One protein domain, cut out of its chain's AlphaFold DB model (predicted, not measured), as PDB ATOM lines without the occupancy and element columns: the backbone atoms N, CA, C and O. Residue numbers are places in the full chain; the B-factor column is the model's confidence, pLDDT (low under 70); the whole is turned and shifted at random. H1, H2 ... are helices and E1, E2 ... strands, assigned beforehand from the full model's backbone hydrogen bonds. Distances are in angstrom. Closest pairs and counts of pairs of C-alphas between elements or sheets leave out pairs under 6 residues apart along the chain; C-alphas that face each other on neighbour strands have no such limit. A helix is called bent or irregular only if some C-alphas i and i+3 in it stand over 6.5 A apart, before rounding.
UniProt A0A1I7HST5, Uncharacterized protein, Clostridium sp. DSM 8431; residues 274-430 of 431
ATOM      1  N   GLU A 274     129.202 121.944 102.798       68.38
ATOM      2  CA  GLU A 274     127.831 122.337 102.455       68.38
ATOM      3  C   GLU A 274     126.986 122.529 103.719       68.38
ATOM      4  O   GLU A 274     126.407 123.593 103.952       68.38
ATOM      5  N   ASP A 275     127.005 121.539 104.611       71.88
ATOM      6  CA  ASP A 275     126.210 121.559 105.832       71.88
ATOM      7  C   ASP A 275     126.650 122.661 106.800       71.88
ATOM      8  O   ASP A 275     125.810 123.235 107.499       71.88
ATOM      9  N   ILE A 276     127.952 122.966 106.889       70.94
ATOM     10  CA  ILE A 276     128.430 124.012 107.805       70.94
ATOM     11  C   ILE A 276     127.911 125.395 107.383       70.94
ATOM     12  O   ILE A 276     127.610 126.251 108.228       70.94
ATOM     13  N   SER A 277     127.753 125.585 106.072       66.00
ATOM     14  CA  SER A 277     127.135 126.761 105.485       66.00
ATOM     15  C   SER A 277     125.624 126.730 105.724       66.00
ATOM     16  O   SER A 277     125.066 127.687 106.268       66.00
ATOM     17  N   ASP A 278     124.934 125.644 105.414       64.69
ATOM     18  CA  ASP A 278     123.468 125.615 105.459       64.69
ATOM     19  C   ASP A 278     122.883 125.590 106.876       64.69
ATOM     20  O   ASP A 278     121.894 126.274 107.159       64.69
ATOM     21  N   LYS A 279     123.542 124.923 107.829       62.59
ATOM     22  CA  LYS A 279     123.096 124.831 109.234       62.59
ATOM     23  C   LYS A 279     123.370 126.101 110.059       62.59
ATOM     24  O   LYS A 279     123.239 126.087 111.280       62.59
ATOM     25  N   LYS A 280     123.734 127.222 109.417       70.19
ATOM     26  CA  LYS A 280     124.041 128.527 110.045       70.19
ATOM     27  C   LYS A 280     125.195 128.506 111.060       70.19
ATOM     28  O   LYS A 280     125.372 129.496 111.766       70.19
ATOM     29  N   TYR A 281     126.017 127.453 111.112       76.25
ATOM     30  CA  TYR A 281     127.153 127.384 112.042       76.25
ATOM     31  C   TYR A 281     128.143 128.519 111.804       76.25
ATOM     32  O   TYR A 281     128.474 129.244 112.738       76.25
ATOM     33  N   ILE A 282     128.531 128.727 110.542       75.31
ATOM     34  CA  ILE A 282     129.410 129.832 110.144       75.31
ATOM     35  C   ILE A 282     128.819 131.177 110.586       75.31
ATOM     36  O   ILE A 282     129.492 131.974 111.230       75.31
ATOM     37  N   MET A 283     127.538 131.413 110.299       77.56
ATOM     38  CA  MET A 283     126.869 132.677 110.627       77.56
ATOM     39  C   MET A 283     126.835 132.934 112.134       77.56
ATOM     40  O   MET A 283     127.160 134.027 112.588       77.56
ATOM     41  N   ASN A 284     126.466 131.921 112.917       79.44
ATOM     42  CA  ASN A 284     126.410 132.041 114.368       79.44
ATOM     43  C   ASN A 284     127.800 132.209 114.987       79.44
ATOM     44  O   ASN A 284     127.938 132.911 115.985       79.44
ATOM     45  N   PHE A 285     128.818 131.581 114.401       82.75
ATOM     46  CA  PHE A 285     130.201 131.754 114.812       82.75
ATOM     47  C   PHE A 285     130.674 133.199 114.576       82.75
ATOM     48  O   PHE A 285     131.143 133.830 115.522       82.75
ATOM     49  N   TYR A 286     130.470 133.759 113.374       82.75
ATOM     50  CA  TYR A 286     130.858 135.142 113.046       82.75
ATOM     51  C   TYR A 286     130.080 136.209 113.834       82.75
ATOM     52  O   TYR A 286     130.575 137.320 113.983       82.75
ATOM     53  N   ASN A 287     128.911 135.877 114.387       83.94
ATOM     54  CA  ASN A 287     128.139 136.756 115.274       83.94
ATOM     55  C   ASN A 287     128.642 136.780 116.736       83.94
ATOM     56  O   ASN A 287     127.930 137.273 117.607       83.94
ATOM     57  N   SER A 288     129.822 136.224 117.025       85.44
ATOM     58  CA  SER A 288     130.445 136.313 118.355       85.44
ATOM     59  C   SER A 288     131.152 137.657 118.555       85.44
ATOM     60  O   SER A 288     131.602 138.274 117.591       85.44
ATOM     61  N   ASP A 289     131.326 138.070 119.810       85.69
ATOM     62  CA  ASP A 289     132.086 139.281 120.162       85.69
ATOM     63  C   ASP A 289     133.505 138.952 120.649       85.69
ATOM     64  O   ASP A 289     134.373 139.830 120.749       85.69
ATOM     65  N   ARG A 290     133.754 137.676 120.970       89.94
ATOM     66  CA  ARG A 290     135.051 137.176 121.424       89.94
ATOM     67  C   ARG A 290     135.469 135.938 120.654       89.94
ATOM     68  O   ARG A 290     134.708 134.980 120.528       89.94
ATOM     69  N   PHE A 291     136.723 135.941 120.224       91.00
ATOM     70  CA  PHE A 291     137.306 134.887 119.413       91.00
ATOM     71  C   PHE A 291     138.619 134.386 120.009       91.00
ATOM     72  O   PHE A 291     139.431 135.166 120.503       91.00
ATOM     73  N   ASN A 292     138.834 133.074 119.941       90.25
ATOM     74  CA  ASN A 292     140.104 132.434 120.268       90.25
ATOM     75  C   ASN A 292     140.481 131.469 119.145       90.25
ATOM     76  O   ASN A 292     139.724 130.540 118.851       90.25
ATOM     77  N   PHE A 293     141.643 131.687 118.533       88.75
ATOM     78  CA  PHE A 293     142.154 130.889 117.419       88.75
ATOM     79  C   PHE A 293     143.443 130.176 117.815       88.75
ATOM     80  O   PHE A 293     144.356 130.815 118.330       88.75
ATOM     81  N   LEU A 294     143.538 128.874 117.551       84.12
ATOM     82  CA  LEU A 294     144.725 128.052 117.820       84.12
ATOM     83  C   LEU A 294     145.113 127.272 116.560       84.12
ATOM     84  O   LEU A 294     144.232 126.830 115.827       84.12
ATOM     85  N   PHE A 295     146.416 127.097 116.313       70.38
ATOM     86  CA  PHE A 295     146.953 126.411 115.121       70.38
ATOM     87  C   PHE A 295     146.462 127.008 113.785       70.38
ATOM     88  O   PHE A 295     146.451 126.342 112.753       70.38
ATOM     89  N   ASN A 296     146.039 128.274 113.796       65.19
ATOM     90  CA  ASN A 296     145.524 128.976 112.627       65.19
ATOM     91  C   ASN A 296     146.685 129.598 111.846       65.19
ATOM     92  O   ASN A 296     147.072 130.733 112.121       65.19
ATOM     93  N   VAL A 297     147.266 128.835 110.920       61.50
ATOM     94  CA  VAL A 297     148.408 129.309 110.122       61.50
ATOM     95  C   VAL A 297     147.972 129.915 108.782       61.50
ATOM     96  O   VAL A 297     148.647 130.797 108.263       61.50
ATOM     97  N   GLU A 298     146.800 129.525 108.266       63.56
ATOM     98  CA  GLU A 298     146.266 130.009 106.978       63.56
ATOM     99  C   GLU A 298     145.354 131.237 107.094       63.56
ATOM    100  O   GLU A 298     144.970 131.828 106.085       63.56
ATOM    101  N   PHE A 299     144.998 131.626 108.322       69.44
ATOM    102  CA  PHE A 299     144.071 132.721 108.611       69.44
ATOM    103  C   PHE A 299     142.735 132.596 107.866       69.44
ATOM    104  O   PHE A 299     142.164 133.600 107.441       69.44
ATOM    105  N   ASP A 300     142.195 131.376 107.757       70.75
ATOM    106  CA  ASP A 300     140.950 131.100 107.016       70.75
ATOM    107  C   ASP A 300     139.767 131.963 107.486       70.75
ATOM    108  O   ASP A 300     138.891 132.313 106.702       70.75
ATOM    109  N   TYR A 301     139.767 132.350 108.766       75.00
ATOM    110  CA  TYR A 301     138.808 133.291 109.351       75.00
ATOM    111  C   TYR A 301     138.716 134.624 108.587       75.00
ATOM    112  O   TYR A 301     137.640 135.197 108.448       75.00
ATOM    113  N   LEU A 302     139.842 135.129 108.078       73.44
ATOM    114  CA  LEU A 302     139.897 136.388 107.329       73.44
ATOM    115  C   LEU A 302     139.435 136.222 105.880       73.44
ATOM    116  O   LEU A 302     139.262 137.208 105.164       73.44
ATOM    117  N   ARG A 303     139.223 134.980 105.438       73.62
ATOM    118  CA  ARG A 303     138.900 134.627 104.058       73.62
ATOM    119  C   ARG A 303     137.623 133.788 104.015       73.62
ATOM    120  O   ARG A 303     137.686 132.601 103.693       73.62
ATOM    121  N   PRO A 304     136.441 134.377 104.290       71.69
ATOM    122  CA  PRO A 304     135.174 133.645 104.281       71.69
ATOM    123  C   PRO A 304     134.898 132.906 102.967       71.69
ATOM    124  O   PRO A 304     134.202 131.894 102.971       71.69
ATOM    125  N   GLU A 305     135.458 133.377 101.848       69.06
ATOM    126  CA  GLU A 305     135.396 132.682 100.559       69.06
ATOM    127  C   GLU A 305     136.025 131.281 100.564       69.06
ATOM    128  O   GLU A 305     135.595 130.436  99.791       69.06
ATOM    129  N   LEU A 306     137.004 130.997 101.431       65.25
ATOM    130  CA  LEU A 306     137.605 129.663 101.544       65.25
ATOM    131  C   LEU A 306     136.708 128.661 102.274       65.25
ATOM    132  O   LEU A 306     136.943 127.456 102.194       65.25
ATOM    133  N   LEU A 307     135.706 129.153 103.001       62.75
ATOM    134  CA  LEU A 307     134.756 128.332 103.746       62.75
ATOM    135  C   LEU A 307     133.530 127.952 102.901       62.75
ATOM    136  O   LEU A 307     132.754 127.096 103.309       62.75
ATOM    137  N   ILE A 308     133.343 128.589 101.740       63.09
ATOM    138  CA  ILE A 308     132.210 128.375 100.833       63.09
ATOM    139  C   ILE A 308     132.792 127.875  99.508       63.09
ATOM    140  O   ILE A 308     133.202 128.669  98.666       63.09
ATOM    141  N   LYS A 309     132.906 126.550  99.361       54.06
ATOM    142  CA  LYS A 309     133.688 125.923  98.281       54.06
ATOM    143  C   LYS A 309     132.913 125.583  97.008       54.06
ATOM    144  O   LYS A 309     133.537 125.213  96.016       54.06
ATOM    145  N   ASN A 310     131.597 125.743  96.996       49.25
ATOM    146  CA  ASN A 310     130.820 125.487  95.791       49.25
ATOM    147  C   ASN A 310     130.896 126.717  94.886       49.25
ATOM    148  O   ASN A 310     130.839 127.849  95.366       49.25
ATOM    149  N   GLU A 311     131.151 126.478  93.597       45.62
ATOM    150  CA  GLU A 311     131.391 127.498  92.578       45.62
ATOM    151  C   GLU A 311     130.510 128.728  92.811       45.62
ATOM    152  O   GLU A 311     129.290 128.600  92.863       45.62
ATOM    153  N   VAL A 312     131.130 129.910  92.945       53.00
ATOM    154  CA  VAL A 312     130.478 131.211  93.190       53.00
ATOM    155  C   VAL A 312     129.661 131.640  91.958       53.00
ATOM    156  O   VAL A 312     129.917 132.658  91.309       53.00
ATOM    157  N   ASN A 313     128.678 130.828  91.598       54.34
ATOM    158  CA  ASN A 313     127.891 130.922  90.383       54.34
ATOM    159  C   ASN A 313     126.496 131.470  90.691       54.34
ATOM    160  O   ASN A 313     125.877 132.073  89.812       54.34
ATOM    161  N   SER A 314     126.026 131.381  91.942       66.19
ATOM    162  CA  SER A 314     124.750 131.969  92.347       66.19
ATOM    163  C   SER A 314     124.895 133.393  92.914       66.19
ATOM    164  O   SER A 314     125.852 133.750  93.606       66.19
ATOM    165  N   VAL A 315     123.901 134.248  92.644       68.75
ATOM    166  CA  VAL A 315     123.805 135.604  93.230       68.75
ATOM    167  C   VAL A 315     123.667 135.542  94.758       68.75
ATOM    168  O   VAL A 315     124.168 136.413  95.468       68.75
ATOM    169  N   LEU A 316     123.019 134.492  95.273       68.75
ATOM    170  CA  LEU A 316     122.818 134.264  96.704       68.75
ATOM    171  C   LEU A 316     124.146 134.047  97.443       68.75
ATOM    172  O   LEU A 316     124.370 134.677  98.476       68.75
ATOM    173  N   GLU A 317     125.052 133.235  96.897       70.19
ATOM    174  CA  GLU A 317     126.376 132.999  97.491       70.19
ATOM    175  C   GLU A 317     127.246 134.255  97.475       70.19
ATOM    176  O   GLU A 317     127.886 134.571  98.477       70.19
ATOM    177  N   LYS A 318     127.216 135.035  96.385       73.69
ATOM    178  CA  LYS A 318     127.938 136.318  96.307       73.69
ATOM    179  C   LYS A 318     127.477 137.296  97.384       73.69
ATOM    180  O   LYS A 318     128.307 137.899  98.068       73.69
ATOM    181  N   ASN A 319     126.164 137.420  97.571       76.00
ATOM    182  CA  ASN A 319     125.593 138.262  98.621       76.00
ATOM    183  C   ASN A 319     125.987 137.765 100.014       76.00
ATOM    184  O   ASN A 319     126.319 138.566 100.887       76.00
ATOM    185  N   ARG A 320     126.008 136.445 100.213       75.81
ATOM    186  CA  ARG A 320     126.396 135.820 101.477       75.81
ATOM    187  C   ARG A 320     127.872 136.038 101.814       75.81
ATOM    188  O   ARG A 320     128.174 136.412 102.942       75.81
ATOM    189  N   ILE A 321     128.778 135.864 100.852       77.75
ATOM    190  CA  ILE A 321     130.213 136.144 101.026       77.75
ATOM    191  C   ILE A 321     130.426 137.627 101.340       77.75
ATOM    192  O   ILE A 321     131.155 137.952 102.272       77.75
ATOM    193  N   SER A 322     129.769 138.529 100.605       81.75
ATOM    194  CA  SER A 322     129.853 139.976 100.854       81.75
ATOM    195  C   SER A 322     129.385 140.345 102.267       81.75
ATOM    196  O   SER A 322     130.041 141.105 102.985       81.75
ATOM    197  N   TYR A 323     128.285 139.736 102.710       83.56
ATOM    198  CA  TYR A 323     127.782 139.904 104.066       83.56
ATOM    199  C   TYR A 323     128.771 139.388 105.120       83.56
ATOM    200  O   TYR A 323     129.067 140.099 106.078       83.56
ATOM    201  N   LEU A 324     129.338 138.192 104.925       82.44
ATOM    202  CA  LEU A 324     130.359 137.645 105.822       82.44
ATOM    203  C   LEU A 324     131.598 138.538 105.886       82.44
ATOM    204  O   LEU A 324     132.062 138.816 106.984       82.44
ATOM    205  N   LYS A 325     132.084 139.054 104.751       84.19
ATOM    206  CA  LYS A 325     133.204 140.012 104.714       84.19
ATOM    207  C   LYS A 325     132.909 141.266 105.528       84.19
ATOM    208  O   LYS A 325     133.746 141.690 106.312       84.19
ATOM    209  N   THR A 326     131.687 141.786 105.428       86.81
ATOM    210  CA  THR A 326     131.247 142.935 106.233       86.81
ATOM    211  C   THR A 326     131.273 142.622 107.734       86.81
ATOM    212  O   THR A 326     131.676 143.467 108.534       86.81
ATOM    213  N   ILE A 327     130.862 141.413 108.137       87.31
ATOM    214  CA  ILE A 327     130.955 140.986 109.540       87.31
ATOM    215  C   ILE A 327     132.415 140.822 109.965       87.31
ATOM    216  O   ILE A 327     132.769 141.285 111.044       87.31
ATOM    217  N   VAL A 328     133.267 140.214 109.136       87.88
ATOM    218  CA  VAL A 328     134.701 140.077 109.432       87.88
ATOM    219  C   VAL A 328     135.324 141.450 109.654       87.88
ATOM    220  O   VAL A 328     135.918 141.663 110.704       87.88
ATOM    221  N   ASP A 329     135.103 142.403 108.747       87.62
ATOM    222  CA  ASP A 329     135.599 143.778 108.879       87.62
ATOM    223  C   ASP A 329     135.111 144.451 110.167       87.62
ATOM    224  O   ASP A 329     135.867 145.145 110.848       87.62
ATOM    225  N   LYS A 330     133.842 144.238 110.535       89.25
ATOM    226  CA  LYS A 330     133.294 144.724 111.805       89.25
ATOM    227  C   LYS A 330     134.010 144.077 112.995       89.25
ATOM    228  O   LYS A 330     134.406 144.785 113.919       89.25
ATOM    229  N   ASN A 331     134.190 142.761 112.979       89.94
ATOM    230  CA  ASN A 331     134.810 142.028 114.079       89.94
ATOM    231  C   ASN A 331     136.279 142.425 114.253       89.94
ATOM    232  O   ASN A 331     136.735 142.629 115.374       89.94
ATOM    233  N   MET A 332     137.007 142.624 113.154       89.69
ATOM    234  CA  MET A 332     138.394 143.093 113.190       89.69
ATOM    235  C   MET A 332     138.521 144.499 113.787       89.69
ATOM    236  O   MET A 332     139.539 144.807 114.398       89.69
ATOM    237  N   LYS A 333     137.481 145.334 113.703       89.25
ATOM    238  CA  LYS A 333     137.476 146.679 114.299       89.25
ATOM    239  C   LYS A 333     137.037 146.724 115.760       89.25
ATOM    240  O   LYS A 333     137.484 147.608 116.481       89.25
ATOM    241  N   PHE A 334     136.139 145.833 116.184       90.12
ATOM    242  CA  PHE A 334     135.428 146.002 117.460       90.12
ATOM    243  C   PHE A 334     135.446 144.784 118.392       90.12
ATOM    244  O   PHE A 334     135.136 144.932 119.573       90.12
ATOM    245  N   SER A 335     135.768 143.587 117.900       91.62
ATOM    246  CA  SER A 335     135.740 142.360 118.703       91.62
ATOM    247  C   SER A 335     137.070 142.112 119.416       91.62
ATOM    248  O   SER A 335     138.122 142.611 119.011       91.62
ATOM    249  N   ASN A 336     137.029 141.275 120.457       93.25
ATOM    250  CA  ASN A 336     138.237 140.771 121.108       93.25
ATOM    251  C   ASN A 336     138.689 139.483 120.421       93.25
ATOM    252  O   ASN A 336     137.943 138.502 120.404       93.25
ATOM    253  N   ILE A 337     139.905 139.460 119.887       92.25
ATOM    254  CA  ILE A 337     140.416 138.330 119.105       92.25
ATOM    255  C   ILE A 337     141.759 137.904 119.683       92.25
ATOM    256  O   ILE A 337     142.730 138.646 119.612       92.25
ATOM    257  N   ASN A 338     141.832 136.693 120.230       92.19
ATOM    258  CA  ASN A 338     143.087 136.092 120.668       92.19
ATOM    259  C   ASN A 338     143.568 135.082 119.623       92.19
ATOM    260  O   ASN A 338     142.848 134.136 119.295       92.19
ATOM    261  N   ILE A 339     144.794 135.247 119.136       88.50
ATOM    262  CA  ILE A 339     145.421 134.356 118.158       88.50
ATOM    263  C   ILE A 339     146.634 133.698 118.808       88.50
ATOM    264  O   ILE A 339     147.575 134.382 119.200       88.50
ATOM    265  N   PHE A 340     146.612 132.373 118.922       86.50
ATOM    266  CA  PHE A 340     147.682 131.564 119.494       86.50
ATOM    267  C   PHE A 340     148.443 130.852 118.377       86.50
ATOM    268  O   PHE A 340     147.902 129.967 117.706       86.50
ATOM    269  N   ILE A 341     149.706 131.228 118.193       79.31
ATOM    270  CA  ILE A 341     150.566 130.690 117.142       79.31
ATOM    271  C   ILE A 341     151.691 129.867 117.762       79.31
ATOM    272  O   ILE A 341     152.422 130.347 118.626       79.31
ATOM    273  N   VAL A 342     151.846 128.625 117.311       78.94
ATOM    274  CA  VAL A 342     152.945 127.754 117.743       78.94
ATOM    275  C   VAL A 342     154.168 128.027 116.877       78.94
ATOM    276  O   VAL A 342     154.090 127.895 115.658       78.94
ATOM    277  N   ASN A 343     155.300 128.381 117.492       76.19
ATOM    278  CA  ASN A 343     156.475 128.913 116.782       76.19
ATOM    279  C   ASN A 343     156.926 128.041 115.594       76.19
ATOM    280  O   ASN A 343     157.066 128.537 114.482       76.19
ATOM    281  N   ARG A 344     157.054 126.722 115.790       72.38
ATOM    282  CA  ARG A 344     157.471 125.784 114.728       72.38
ATOM    283  C   ARG A 344     156.492 125.665 113.555       72.38
ATOM    284  O   ARG A 344     156.898 125.247 112.475       72.38
ATOM    285  N   MET A 345     155.210 125.970 113.755       69.88
ATOM    286  CA  MET A 345     154.228 125.909 112.671       69.88
ATOM    287  C   MET A 345     154.378 127.064 111.689       69.88
ATOM    288  O   MET A 345     154.175 126.848 110.500       69.88
ATOM    289  N   LEU A 346     154.761 128.255 112.162       68.31
ATOM    290  CA  LEU A 346     155.060 129.392 111.287       68.31
ATOM    291  C   LEU A 346     156.197 129.051 110.331       68.31
ATOM    292  O   LEU A 346     156.051 129.242 109.128       68.31
ATOM    293  N   ASP A 347     157.287 128.496 110.867       67.12
ATOM    294  CA  ASP A 347     158.439 128.092 110.065       67.12
ATOM    295  C   ASP A 347     158.006 127.081 109.001       67.12
ATOM    296  O   ASP A 347     158.148 127.329 107.805       67.12
ATOM    297  N   ASN A 348     157.396 125.970 109.430       64.44
ATOM    298  CA  ASN A 348     156.955 124.909 108.525       64.44
ATOM    299  C   ASN A 348     155.996 125.417 107.450       64.44
ATOM    300  O   ASN A 348     156.134 125.014 106.302       64.44
ATOM    301  N   TYR A 349     155.059 126.291 107.811       63.88
ATOM    302  CA  TYR A 349     154.073 126.828 106.884       63.88
ATOM    303  C   TYR A 349     154.691 127.760 105.849       63.88
ATOM    304  O   TYR A 349     154.446 127.600 104.658       63.88
ATOM    305  N   ILE A 350     155.550 128.692 106.274       64.44
ATOM    306  CA  ILE A 350     156.264 129.571 105.342       64.44
ATOM    307  C   ILE A 350     157.079 128.718 104.362       64.44
ATOM    308  O   ILE A 350     157.012 128.940 103.153       64.44
ATOM    309  N   TYR A 351     157.797 127.705 104.859       63.97
ATOM    310  CA  TYR A 351     158.569 126.804 104.006       63.97
ATOM    311  C   TYR A 351     157.689 125.949 103.078       63.97
ATOM    312  O   TYR A 351     158.008 125.842 101.896       63.97
ATOM    313  N   SER A 352     156.586 125.361 103.559       59.81
ATOM    314  CA  SER A 352     155.718 124.494 102.747       59.81
ATOM    315  C   SER A 352     154.932 125.272 101.696       59.81
ATOM    316  O   SER A 352     154.900 124.861 100.539       59.81
ATOM    317  N   SER A 353     154.358 126.427 102.046       56.25
ATOM    318  CA  SER A 353     153.587 127.257 101.112       56.25
ATOM    319  C   SER A 353     154.455 127.820  99.982       56.25
ATOM    320  O   SER A 353     153.980 127.954  98.857       56.25
ATOM    321  N   LEU A 354     155.741 128.096 100.238       57.44
ATOM    322  CA  LEU A 354     156.700 128.480  99.195       57.44
ATOM    323  C   LEU A 354     156.997 127.347  98.197       57.44
ATOM    324  O   LEU A 354     157.369 127.633  97.059       57.44
ATOM    325  N   ILE A 355     156.853 126.085  98.615       56.75
ATOM    326  CA  ILE A 355     157.221 124.899  97.828       56.75
ATOM    327  C   ILE A 355     156.007 124.279  97.111       56.75
ATOM    328  O   ILE A 355     156.138 123.881  95.956       56.75
ATOM    329  N   GLU A 356     154.839 124.190  97.760       53.97
ATOM    330  CA  GLU A 356     153.697 123.375  97.295       53.97
ATOM    331  C   GLU A 356     152.605 124.161  96.543       53.97
ATOM    332  O   GLU A 356     151.991 123.630  95.620       53.97
ATOM    333  N   SER A 357     152.370 125.428  96.899       54.47
ATOM    334  CA  SER A 357     151.148 126.173  96.531       54.47
ATOM    335  C   SER A 357     151.280 127.133  95.338       54.47
ATOM    336  O   SER A 357     150.295 127.685  94.842       54.47
ATOM    337  N   GLY A 358     152.503 127.376  94.863       56.12
ATOM    338  CA  GLY A 358     152.778 128.395  93.846       56.12
ATOM    339  C   GLY A 358     152.660 129.841  94.362       56.12
ATOM    340  O   GLY A 358     152.187 130.125  95.461       56.12
ATOM    341  N   HIS A 359     153.131 130.802  93.561       58.50
ATOM    342  CA  HIS A 359     153.338 132.189  94.003       58.50
ATOM    343  C   HIS A 359     152.067 132.955  94.419       58.50
ATOM    344  O   HIS A 359     152.167 133.895  95.209       58.50
ATOM    345  N   ASP A 360     150.889 132.622  93.890       61.91
ATOM    346  CA  ASP A 360     149.683 133.439  94.098       61.91
ATOM    347  C   ASP A 360     148.941 133.123  95.402       61.91
ATOM    348  O   ASP A 360     148.398 134.032  96.034       61.91
ATOM    349  N   GLU A 361     148.975 131.876  95.867       64.19
ATOM    350  CA  GLU A 361     148.421 131.507  97.173       64.19
ATOM    351  C   GLU A 361     149.270 132.106  98.307       64.19
ATOM    352  O   GLU A 361     148.730 132.725  99.227       64.19
ATOM    353  N   VAL A 362     150.599 132.087  98.145       66.19
ATOM    354  CA  VAL A 362     151.562 132.777  99.022       66.19
ATOM    355  C   VAL A 362     151.281 134.281  99.109       66.19
ATOM    356  O   VAL A 362     151.245 134.843 100.203       66.19
ATOM    357  N   LYS A 363     151.012 134.960  97.985       70.06
ATOM    358  CA  LYS A 363     150.641 136.390  98.005       70.06
ATOM    359  C   LYS A 363     149.359 136.656  98.794       70.06
ATOM    360  O   LYS A 363     149.264 137.683  99.461       70.06
ATOM    361  N   ASN A 364     148.361 135.781  98.699       70.38
ATOM    362  CA  ASN A 364     147.094 135.962  99.413       70.38
ATOM    363  C   ASN A 364     147.250 135.775 100.929       70.38
ATOM    364  O   ASN A 364     146.587 136.470 101.702       70.38
ATOM    365  N   ILE A 365     148.164 134.901 101.351       70.62
ATOM    366  CA  ILE A 365     148.558 134.755 102.757       70.62
ATOM    367  C   ILE A 365     149.173 136.061 103.266       70.62
ATOM    368  O   ILE A 365     148.701 136.605 104.263       70.62
ATOM    369  N   PHE A 366     150.158 136.617 102.551       75.19
ATOM    370  CA  PHE A 366     150.780 137.888 102.943       75.19
ATOM    371  C   PHE A 366     149.770 139.036 103.028       75.19
ATOM    372  O   PHE A 366     149.774 139.763 104.011       75.19
ATOM    373  N   LYS A 367     148.824 139.137 102.086       78.19
ATOM    374  CA  LYS A 367     147.733 140.127 102.176       78.19
ATOM    375  C   LYS A 367     146.878 139.964 103.434       78.19
ATOM    376  O   LYS A 367     146.445 140.955 104.012       78.19
ATOM    377  N   SER A 368     146.607 138.723 103.838       79.31
ATOM    378  CA  SER A 368     145.815 138.437 105.041       79.31
ATOM    379  C   SER A 368     146.580 138.828 106.308       79.31
ATOM    380  O   SER A 368     145.991 139.376 107.237       79.31
ATOM    381  N   LEU A 369     147.899 138.607 106.321       79.44
ATOM    382  CA  LEU A 369     148.794 139.057 107.386       79.44
ATOM    383  C   LEU A 369     148.887 140.583 107.458       79.44
ATOM    384  O   LEU A 369     148.766 141.134 108.547       79.44
ATOM    385  N   ASP A 370     149.048 141.264 106.322       83.69
ATOM    386  CA  ASP A 370     149.087 142.730 106.265       83.69
ATOM    387  C   ASP A 370     147.788 143.324 106.825       83.69
ATOM    388  O   ASP A 370     147.818 144.187 107.701       83.69
ATOM    389  N   TYR A 371     146.640 142.786 106.403       85.75
ATOM    390  CA  TYR A 371     145.336 143.197 106.915       85.75
ATOM    391  C   TYR A 371     145.181 142.948 108.424       85.75
ATOM    392  O   TYR A 371     144.642 143.799 109.137       85.75
ATOM    393  N   LEU A 372     145.670 141.813 108.937       86.25
ATOM    394  CA  LEU A 372     145.695 141.538 110.376       86.25
ATOM    395  C   LEU A 372     146.557 142.565 111.120       86.25
ATOM    396  O   LEU A 372     146.108 143.115 112.123       86.25
ATOM    397  N   ILE A 373     147.767 142.843 110.626       86.75
ATOM    398  CA  ILE A 373     148.698 143.807 111.227       86.75
ATOM    399  C   ILE A 373     148.078 145.204 111.261       86.75
ATOM    400  O   ILE A 373     148.172 145.889 112.279       86.75
ATOM    401  N   ASP A 374     147.437 145.632 110.176       89.69
ATOM    402  CA  ASP A 374     146.775 146.933 110.123       89.69
ATOM    403  C   ASP A 374     145.571 146.994 111.066       89.69
ATOM    404  O   ASP A 374     145.441 147.948 111.832       89.69
ATOM    405  N   SER A 375     144.763 145.934 111.122       89.94
ATOM    406  CA  SER A 375     143.642 145.842 112.064       89.94
ATOM    407  C   SER A 375     144.101 145.885 113.524       89.94
ATOM    408  O   SER A 375     143.449 146.512 114.353       89.94
ATOM    409  N   MET A 376     145.244 145.274 113.854       91.00
ATOM    410  CA  MET A 376     145.825 145.321 115.204       91.00
ATOM    411  C   MET A 376     146.258 146.731 115.623       91.00
ATOM    412  O   MET A 376     146.280 147.027 116.815       91.00
ATOM    413  N   LYS A 377     146.607 147.610 114.672       91.81
ATOM    414  CA  LYS A 377     146.931 149.016 114.973       91.81
ATOM    415  C   LYS A 377     145.684 149.823 115.330       91.81
ATOM    416  O   LYS A 377     145.785 150.782 116.087       91.81
ATOM    417  N   GLU A 378     144.535 149.458 114.763       92.19
ATOM    418  CA  GLU A 378     143.259 150.151 114.972       92.19
ATOM    419  C   GLU A 378     142.444 149.565 116.137       92.19
ATOM    420  O   GLU A 378     141.684 150.292 116.775       92.19
ATOM    421  N   ASN A 379     142.604 148.272 116.433       93.56
ATOM    422  CA  ASN A 379     141.855 147.550 117.458       93.56
ATOM    423  C   ASN A 379     142.786 146.868 118.480       93.56
ATOM    424  O   ASN A 379     143.300 145.771 118.250       93.56
ATOM    425  N   GLU A 380     142.913 147.472 119.666       92.44
ATOM    426  CA  GLU A 380     143.690 146.936 120.803       92.44
ATOM    427  C   GLU A 380     143.124 145.619 121.384       92.44
ATOM    428  O   GLU A 380     143.779 144.940 122.181       92.44
ATOM    429  N   GLY A 381     141.901 145.241 120.998       92.62
ATOM    430  CA  GLY A 381     141.265 143.974 121.357       92.62
ATOM    431  C   GLY A 381     141.845 142.759 120.626       92.62
ATOM    432  O   GLY A 381     141.589 141.625 121.044       92.62
ATOM    433  N   ILE A 382     142.638 142.964 119.567       92.88
ATOM    434  CA  ILE A 382     143.322 141.884 118.848       92.88
ATOM    435  C   ILE A 382     144.681 141.614 119.499       92.88
ATOM    436  O   ILE A 382     145.566 142.467 119.524       92.88
ATOM    437  N   LYS A 383     144.869 140.393 120.000       91.50
ATOM    438  CA  LYS A 383     146.075 139.963 120.711       91.50
ATOM    439  C   LYS A 383     146.665 138.717 120.075       91.50
ATOM    440  O   LYS A 383     145.969 137.727 119.855       91.50
ATOM    441  N   LEU A 384     147.971 138.759 119.838       87.94
ATOM    442  CA  LEU A 384     148.739 137.648 119.292       87.94
ATOM    443  C   LEU A 384     149.659 137.080 120.372       87.94
ATOM    444  O   LEU A 384     150.413 137.812 121.009       87.94
ATOM    445  N   TYR A 385     149.583 135.770 120.565       87.56
ATOM    446  CA  TYR A 385     150.358 135.024 121.544       87.56
ATOM    447  C   TYR A 385     151.190 133.977 120.823       87.56
ATOM    448  O   TYR A 385     150.681 133.228 119.988       87.56
ATOM    449  N   THR A 386     152.463 133.890 121.185       82.50
ATOM    450  CA  THR A 386     153.335 132.806 120.752       82.50
ATOM    451  C   THR A 386     153.320 131.691 121.789       82.50
ATOM    452  O   THR A 386     153.346 131.931 122.998       82.50
ATOM    453  N   VAL A 387     153.238 130.453 121.314       81.19
ATOM    454  CA  VAL A 387     153.231 129.254 122.151       81.19
ATOM    455  C   VAL A 387     154.479 128.448 121.841       81.19
ATOM    456  O   VAL A 387     154.775 128.148 120.679       81.19
ATOM    457  N   ASP A 388     155.209 128.092 122.895       78.12
ATOM    458  CA  ASP A 388     156.394 127.261 122.758       78.12
ATOM    459  C   ASP A 388     156.023 125.855 122.271       78.12
ATOM    460  O   ASP A 388     155.122 125.190 122.792       78.12
ATOM    461  N   SER A 389     156.750 125.418 121.251       69.69
ATOM    462  CA  SER A 389     156.600 124.123 120.609       69.69
ATOM    463  C   SER A 389     157.089 122.950 121.460       69.69
ATOM    464  O   SER A 389     156.724 121.820 121.158       69.69
ATOM    465  N   GLU A 390     157.866 123.185 122.528       68.25
ATOM    466  CA  GLU A 390     158.373 122.121 123.416       68.25
ATOM    467  C   GLU A 390     157.265 121.285 124.073       68.25
ATOM    468  O   GLU A 390     157.492 120.145 124.473       68.25
ATOM    469  N   LYS A 391     156.045 121.827 124.151       62.41
ATOM    470  CA  LYS A 391     154.877 121.141 124.716       62.41
ATOM    471  C   LYS A 391     154.135 120.238 123.727       62.41
ATOM    472  O   LYS A 391     153.191 119.568 124.135       62.41
ATOM    473  N   PHE A 392     154.533 120.218 122.456       65.50
ATOM    474  CA  PHE A 392     153.872 119.443 121.409       65.50
ATOM    475  C   PHE A 392     154.869 118.508 120.730       65.50
ATOM    476  O   PHE A 392     155.971 118.917 120.356       65.50
ATOM    477  N   ASP A 393     154.484 117.251 120.514       64.56
ATOM    478  CA  ASP A 393     155.305 116.371 119.690       64.56
ATOM    479  C   ASP A 393     155.292 116.820 118.211       64.56
ATOM    480  O   ASP A 393     154.395 117.523 117.732       64.56
ATOM    481  N   ALA A 394     156.337 116.436 117.476       63.69
ATOM    482  CA  ALA A 394     156.539 116.878 116.099       63.69
ATOM    483  C   ALA A 394     155.458 116.369 115.125       63.69
ATOM    484  O   ALA A 394     155.187 117.033 114.127       63.69
ATOM    485  N   GLU A 395     154.832 115.216 115.396       59.16
ATOM    486  CA  GLU A 395     153.752 114.692 114.549       59.16
ATOM    487  C   GLU A 395     152.446 115.458 114.771       59.16
ATOM    488  O   GLU A 395     151.776 115.818 113.804       59.16
ATOM    489  N   THR A 396     152.120 115.777 116.022       63.38
ATOM    490  CA  THR A 396     150.991 116.627 116.406       63.38
ATOM    491  C   THR A 396     151.109 117.966 115.712       63.38
ATOM    492  O   THR A 396     150.167 118.411 115.072       63.38
ATOM    493  N   MET A 397     152.291 118.585 115.741       65.75
ATOM    494  CA  MET A 397     152.503 119.862 115.059       65.75
ATOM    495  C   MET A 397     152.438 119.774 113.534       65.75
ATOM    496  O   MET A 397     152.172 120.780 112.888       65.75
ATOM    497  N   LYS A 398     152.665 118.604 112.937       62.94
ATOM    498  CA  LYS A 398     152.550 118.431 111.484       62.94
ATOM    499  C   LYS A 398     151.094 118.320 111.019       62.94
ATOM    500  O   LYS A 398     150.801 118.633 109.868       62.94
ATOM    501  N   TYR A 399     150.195 117.859 111.888       63.72
ATOM    502  CA  TYR A 399     148.820 117.506 111.518       63.72
ATOM    503  C   TYR A 399     147.741 118.143 112.405       63.72
ATOM    504  O   TYR A 399     146.573 117.781 112.278       63.72
ATOM    505  N   ALA A 400     148.106 119.063 113.301       75.75
ATOM    506  CA  ALA A 400     147.170 119.682 114.231       75.75
ATOM    507  C   ALA A 400     146.059 120.430 113.490       75.75
ATOM    508  O   ALA A 400     146.309 121.256 112.613       75.75
ATOM    509  N   LEU A 401     144.820 120.144 113.887       81.31
ATOM    510  CA  LEU A 401     143.647 120.828 113.363       81.31
ATOM    511  C   LEU A 401     143.606 122.266 113.901       81.31
ATOM    512  O   LEU A 401     143.673 122.438 115.128       81.31
ATOM    513  N   PRO A 402     143.430 123.283 113.036       83.62
ATOM    514  CA  PRO A 402     143.102 124.631 113.472       83.62
ATOM    515  C   PRO A 402     141.820 124.632 114.277       83.62
ATOM    516  O   PRO A 402     140.851 123.969 113.908       83.62
ATOM    517  N   VAL A 403     141.811 125.420 115.344       87.19
ATOM    518  CA  VAL A 403     140.661 125.605 116.223       87.19
ATOM    519  C   VAL A 403     140.192 127.047 116.112       87.19
ATOM    520  O   VAL A 403     140.958 127.977 116.365       87.19
ATOM    521  N   TYR A 404     138.916 127.221 115.790       87.12
ATOM    522  CA  TYR A 404     138.229 128.502 115.712       87.12
ATOM    523  C   TYR A 404     137.120 128.534 116.758       87.12
ATOM    524  O   TYR A 404     136.075 127.914 116.576       87.12
ATOM    525  N   SER A 405     137.332 129.233 117.871       88.69
ATOM    526  CA  SER A 405     136.343 129.322 118.948       88.69
ATOM    527  C   SER A 405     135.726 130.711 119.030       88.69
ATOM    528  O   SER A 405     136.447 131.691 119.193       88.69
ATOM    529  N   GLY A 406     134.398 130.770 118.980       87.06
ATOM    530  CA  GLY A 406     133.589 131.944 119.305       87.06
ATOM    531  C   GLY A 406     132.860 131.779 120.644       87.06
ATOM    532  O   GLY A 406     133.127 130.845 121.411       87.06
ATOM    533  N   ASP A 407     131.899 132.661 120.918       82.75
ATOM    534  CA  ASP A 407     131.102 132.612 122.149       82.75
ATOM    535  C   ASP A 407     130.172 131.387 122.170       82.75
ATOM    536  O   ASP A 407     130.019 130.755 123.217       82.75
ATOM    537  N   ASN A 408     129.629 130.986 121.016       75.44
ATOM    538  CA  ASN A 408     128.616 129.923 120.925       75.44
ATOM    539  C   ASN A 408     129.131 128.602 120.338       75.44
ATOM    540  O   ASN A 408     128.629 127.539 120.689       75.44
ATOM    541  N   PHE A 409     130.129 128.658 119.456       81.69
ATOM    542  CA  PHE A 409     130.599 127.495 118.700       81.69
ATOM    543  C   PHE A 409     132.116 127.427 118.677       81.69
ATOM    544  O   PHE A 409     132.791 128.457 118.594       81.69
ATOM    545  N   THR A 410     132.636 126.205 118.672       87.25
ATOM    546  CA  THR A 410     134.039 125.938 118.356       87.25
ATOM    547  C   THR A 410     134.098 125.012 117.149       87.25
ATOM    548  O   THR A 410     133.439 123.977 117.123       87.25
ATOM    549  N   ILE A 411     134.868 125.405 116.139       87.31
ATOM    550  CA  ILE A 411     135.007 124.703 114.865       87.31
ATOM    551  C   ILE A 411     136.460 124.258 114.725       87.31
ATOM    552  O   ILE A 411     137.371 125.048 114.964       87.31
ATOM    553  N   LEU A 412     136.683 123.008 114.325       86.62
ATOM    554  CA  LEU A 412     137.996 122.505 113.943       86.62
ATOM    555  C   LEU A 412     137.984 122.138 112.462       86.62
ATOM    556  O   LEU A 412     137.109 121.391 112.029       86.62
ATOM    557  N   LYS A 413     138.942 122.646 111.683       81.38
ATOM    558  CA  LYS A 413     139.007 122.411 110.229       81.38
ATOM    559  C   LYS A 413     139.908 121.221 109.901       81.38
ATOM    560  O   LYS A 413     141.055 121.173 110.332       81.38
ATOM    561  N   LYS A 414     139.402 120.271 109.112       78.69
ATOM    562  CA  LYS A 414     140.129 119.104 108.600       78.69
ATOM    563  C   LYS A 414     140.804 119.482 107.279       78.69
ATOM    564  O   LYS A 414     140.145 119.589 106.253       78.69
ATOM    565  N   TYR A 415     142.125 119.651 107.277       65.50
ATOM    566  CA  TYR A 415     142.888 119.764 106.029       65.50
ATOM    567  C   TYR A 415     143.120 118.369 105.426       65.50
ATOM    568  O   TYR A 415     144.137 117.697 105.659       65.50
ATOM    569  N   THR A 416     142.132 117.875 104.685       56.50
ATOM    570  CA  THR A 416     142.294 116.727 103.787       56.50
ATOM    571  C   THR A 416     142.738 117.228 102.412       56.50
ATOM    572  O   THR A 416     142.338 118.301 101.964       56.50
ATOM    573  N   ALA A 417     143.643 116.487 101.764       43.44
ATOM    574  CA  ALA A 417     144.106 116.829 100.424       43.44
ATOM    575  C   ALA A 417     142.900 116.914  99.472       43.44
ATOM    576  O   ALA A 417     141.976 116.114  99.578       43.44
ATOM    577  N   VAL A 418     142.954 117.900  98.577       38.25
ATOM    578  CA  VAL A 418     141.908 118.534  97.747       38.25
ATOM    579  C   VAL A 418     141.019 117.596  96.897       38.25
ATOM    580  O   VAL A 418     140.152 118.067  96.171       38.25
ATOM    581  N   SER A 419     141.150 116.277  96.990       39.81
ATOM    582  CA  SER A 419     140.433 115.319  96.148       39.81
ATOM    583  C   SER A 419     139.598 114.334  96.964       39.81
ATOM    584  O   SER A 419     139.996 113.182  97.089       39.81
ATOM    585  N   GLU A 420     138.474 114.780  97.528       46.03
ATOM    586  CA  GLU A 420     137.245 113.987  97.715       46.03
ATOM    587  C   GLU A 420     136.215 114.798  98.520       46.03
ATOM    588  O   GLU A 420     136.492 115.204  99.648       46.03
ATOM    589  N   ASP A 421     135.020 115.010  97.953       52.19
ATOM    590  CA  ASP A 421     133.800 115.364  98.696       52.19
ATOM    591  C   ASP A 421     133.696 114.471  99.925       52.19
ATOM    592  O   ASP A 421     133.472 113.280  99.722       52.19
ATOM    593  N   LYS A 422     133.884 114.993 101.149       60.22
ATOM    594  CA  LYS A 422     133.571 114.330 102.435       60.22
ATOM    595  C   LYS A 422     134.051 115.203 103.609       60.22
ATOM    596  O   LYS A 422     135.249 115.344 103.805       60.22
ATOM    597  N   SER A 423     133.134 115.710 104.435       57.38
ATOM    598  CA  SER A 423     133.383 116.091 105.843       57.38
ATOM    599  C   SER A 423     134.655 116.907 106.176       57.38
ATOM    600  O   SER A 423     135.689 116.348 106.551       57.38
ATOM    601  N   SER A 424     134.550 118.236 106.169       74.12
ATOM    602  CA  SER A 424     135.693 119.151 106.330       74.12
ATOM    603  C   SER A 424     135.844 119.742 107.733       74.12
ATOM    604  O   SER A 424     136.867 120.359 108.028       74.12
ATOM    605  N   PHE A 425     134.861 119.571 108.622       82.50
ATOM    606  CA  PHE A 425     134.875 120.227 109.930       82.50
ATOM    607  C   PHE A 425     134.418 119.319 111.065       82.50
ATOM    608  O   PHE A 425     133.521 118.497 110.893       82.50
ATOM    609  N   TYR A 426     134.977 119.544 112.251       88.38
ATOM    610  CA  TYR A 426     134.348 119.166 113.512       88.38
ATOM    611  C   TYR A 426     133.710 120.400 114.141       88.38
ATOM    612  O   TYR A 426     134.352 121.445 114.245       88.38
ATOM    613  N   VAL A 427     132.468 120.279 114.595       88.69
ATOM    614  CA  VAL A 427     131.785 121.320 115.365       88.69
ATOM    615  C   VAL A 427     131.566 120.814 116.778       88.69
ATOM    616  O   VAL A 427     130.893 119.804 116.985       88.69
ATOM    617  N   ILE A 428     132.127 121.533 117.746       88.19
ATOM    618  CA  ILE A 428     131.869 121.314 119.165       88.19
ATOM    619  C   ILE A 428     130.621 122.114 119.527       88.19
ATOM    620  O   ILE A 428     130.594 123.345 119.399       88.19
ATOM    621  N   LYS A 429     129.588 121.407 119.976       77.25
ATOM    622  CA  LYS A 429     128.362 122.014 120.487       77.25
ATOM    623  C   LYS A 429     128.565 122.294 121.968       77.25
ATOM    624  O   LYS A 429     128.920 121.395 122.727       77.25
ATOM    625  N   LYS A 430     128.380 123.548 122.380       63.75
ATOM    626  CA  LYS A 430     128.261 123.848 123.807       63.75
ATOM    627  C   LYS A 430     126.908 123.295 124.280       63.75
ATOM    628  O   LYS A 430     125.917 123.597 123.610       63.75
TER     629      LYS A 430
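What this domain is: This is residues 274 to 430 of the 431 residues of an uncharacterized protein of Clostridium sp. DSM 8431 (UniProt A0A1I7HST5). A twisted six-stranded sheet has two long helices, H4 and H6, reaching away from it as a V whose arms meet near their last residues, close to the beginning of E3. H2 covers E5, H3 packs on H4, and H5 makes a corner with H6. The 157 printed residues run H1 H2 E1 H3 H4 E2 H5 H6 E3 H7 E4 E5 E6; the mixed sheet has the order E3 E2 E1 E4 E5 E6, and the class is mixed, helices and strands. The whole is compact, with a radius of gyration of the C-alphas of 15.7 A and spans of 44 by 40 by 35 A.

Where its parts are: H1, residues 274 to 278, begins at C-alpha 274 (127.831, 122.337, 102.455). H2 is 281 to 286, E1 290 to 294 and H3 304 to 307. H4, 315 to 334, is 28.8 A long; E2, 336 to 342, 19.9 A; H5, 343 to 356, 20.4 A. H6, 358 to 378, measures 31.8 A; it is neither bent nor irregular, but only just: C-alphas 358 and 361 are 6.3 A apart. E3 is 382 to 387, 16.4 A; H7 394 to 399; E4 403 to 405; E5 409 to 413. E6, 425 to 429, ends at C-alpha 429 (128.362, 122.014, 120.487).

How they stand to each other: E2 is parallel to E1 (N 338 to O 291, 2.9 A) and to E3 (N 383 to O 337, 2.8 A). E1, H3 H4, E2 and E2, H5 H6, E3 are strand-helix-strand units, parallel neighbours joined through helices, with right-handed crossovers. E1 and E4 are antiparallel (N 292 to O 405, 2.9 A). E4 E5 E6 form a meander, each strand the antiparallel neighbour of the one before (N 404 to O 411, N 412 to O 426, both 2.8 A); E4 and E5, and E5 and E6, are hairpins. H2 runs across E5 at 72 degrees on the local plane, height over the sheet 8.3 A. H4 and H6 graze the sheet and touch at C-alphas 332 and 375, 6.0 A, a steep tilt of 44 degrees, the same way. H5 and H7 only just touch, with 3 pairs of C-alphas within 8 A. Every O i to N i+4 pair is within hydrogen-bond range in H1, H2, H4 and H7; H5 has 9 of 10, H6 16 of 17; H3 is too short.

The domain as a whole: The printed part has no cut. The link E5 to E6 is long, 11 residues. Residues 355 to 360, of which 358 to 360 belong to H6, stand free. Mean pLDDT of the printed part is 74.6; 59 residues are under 70, among them 305 to 316, 345 to 362 and 415 to 423.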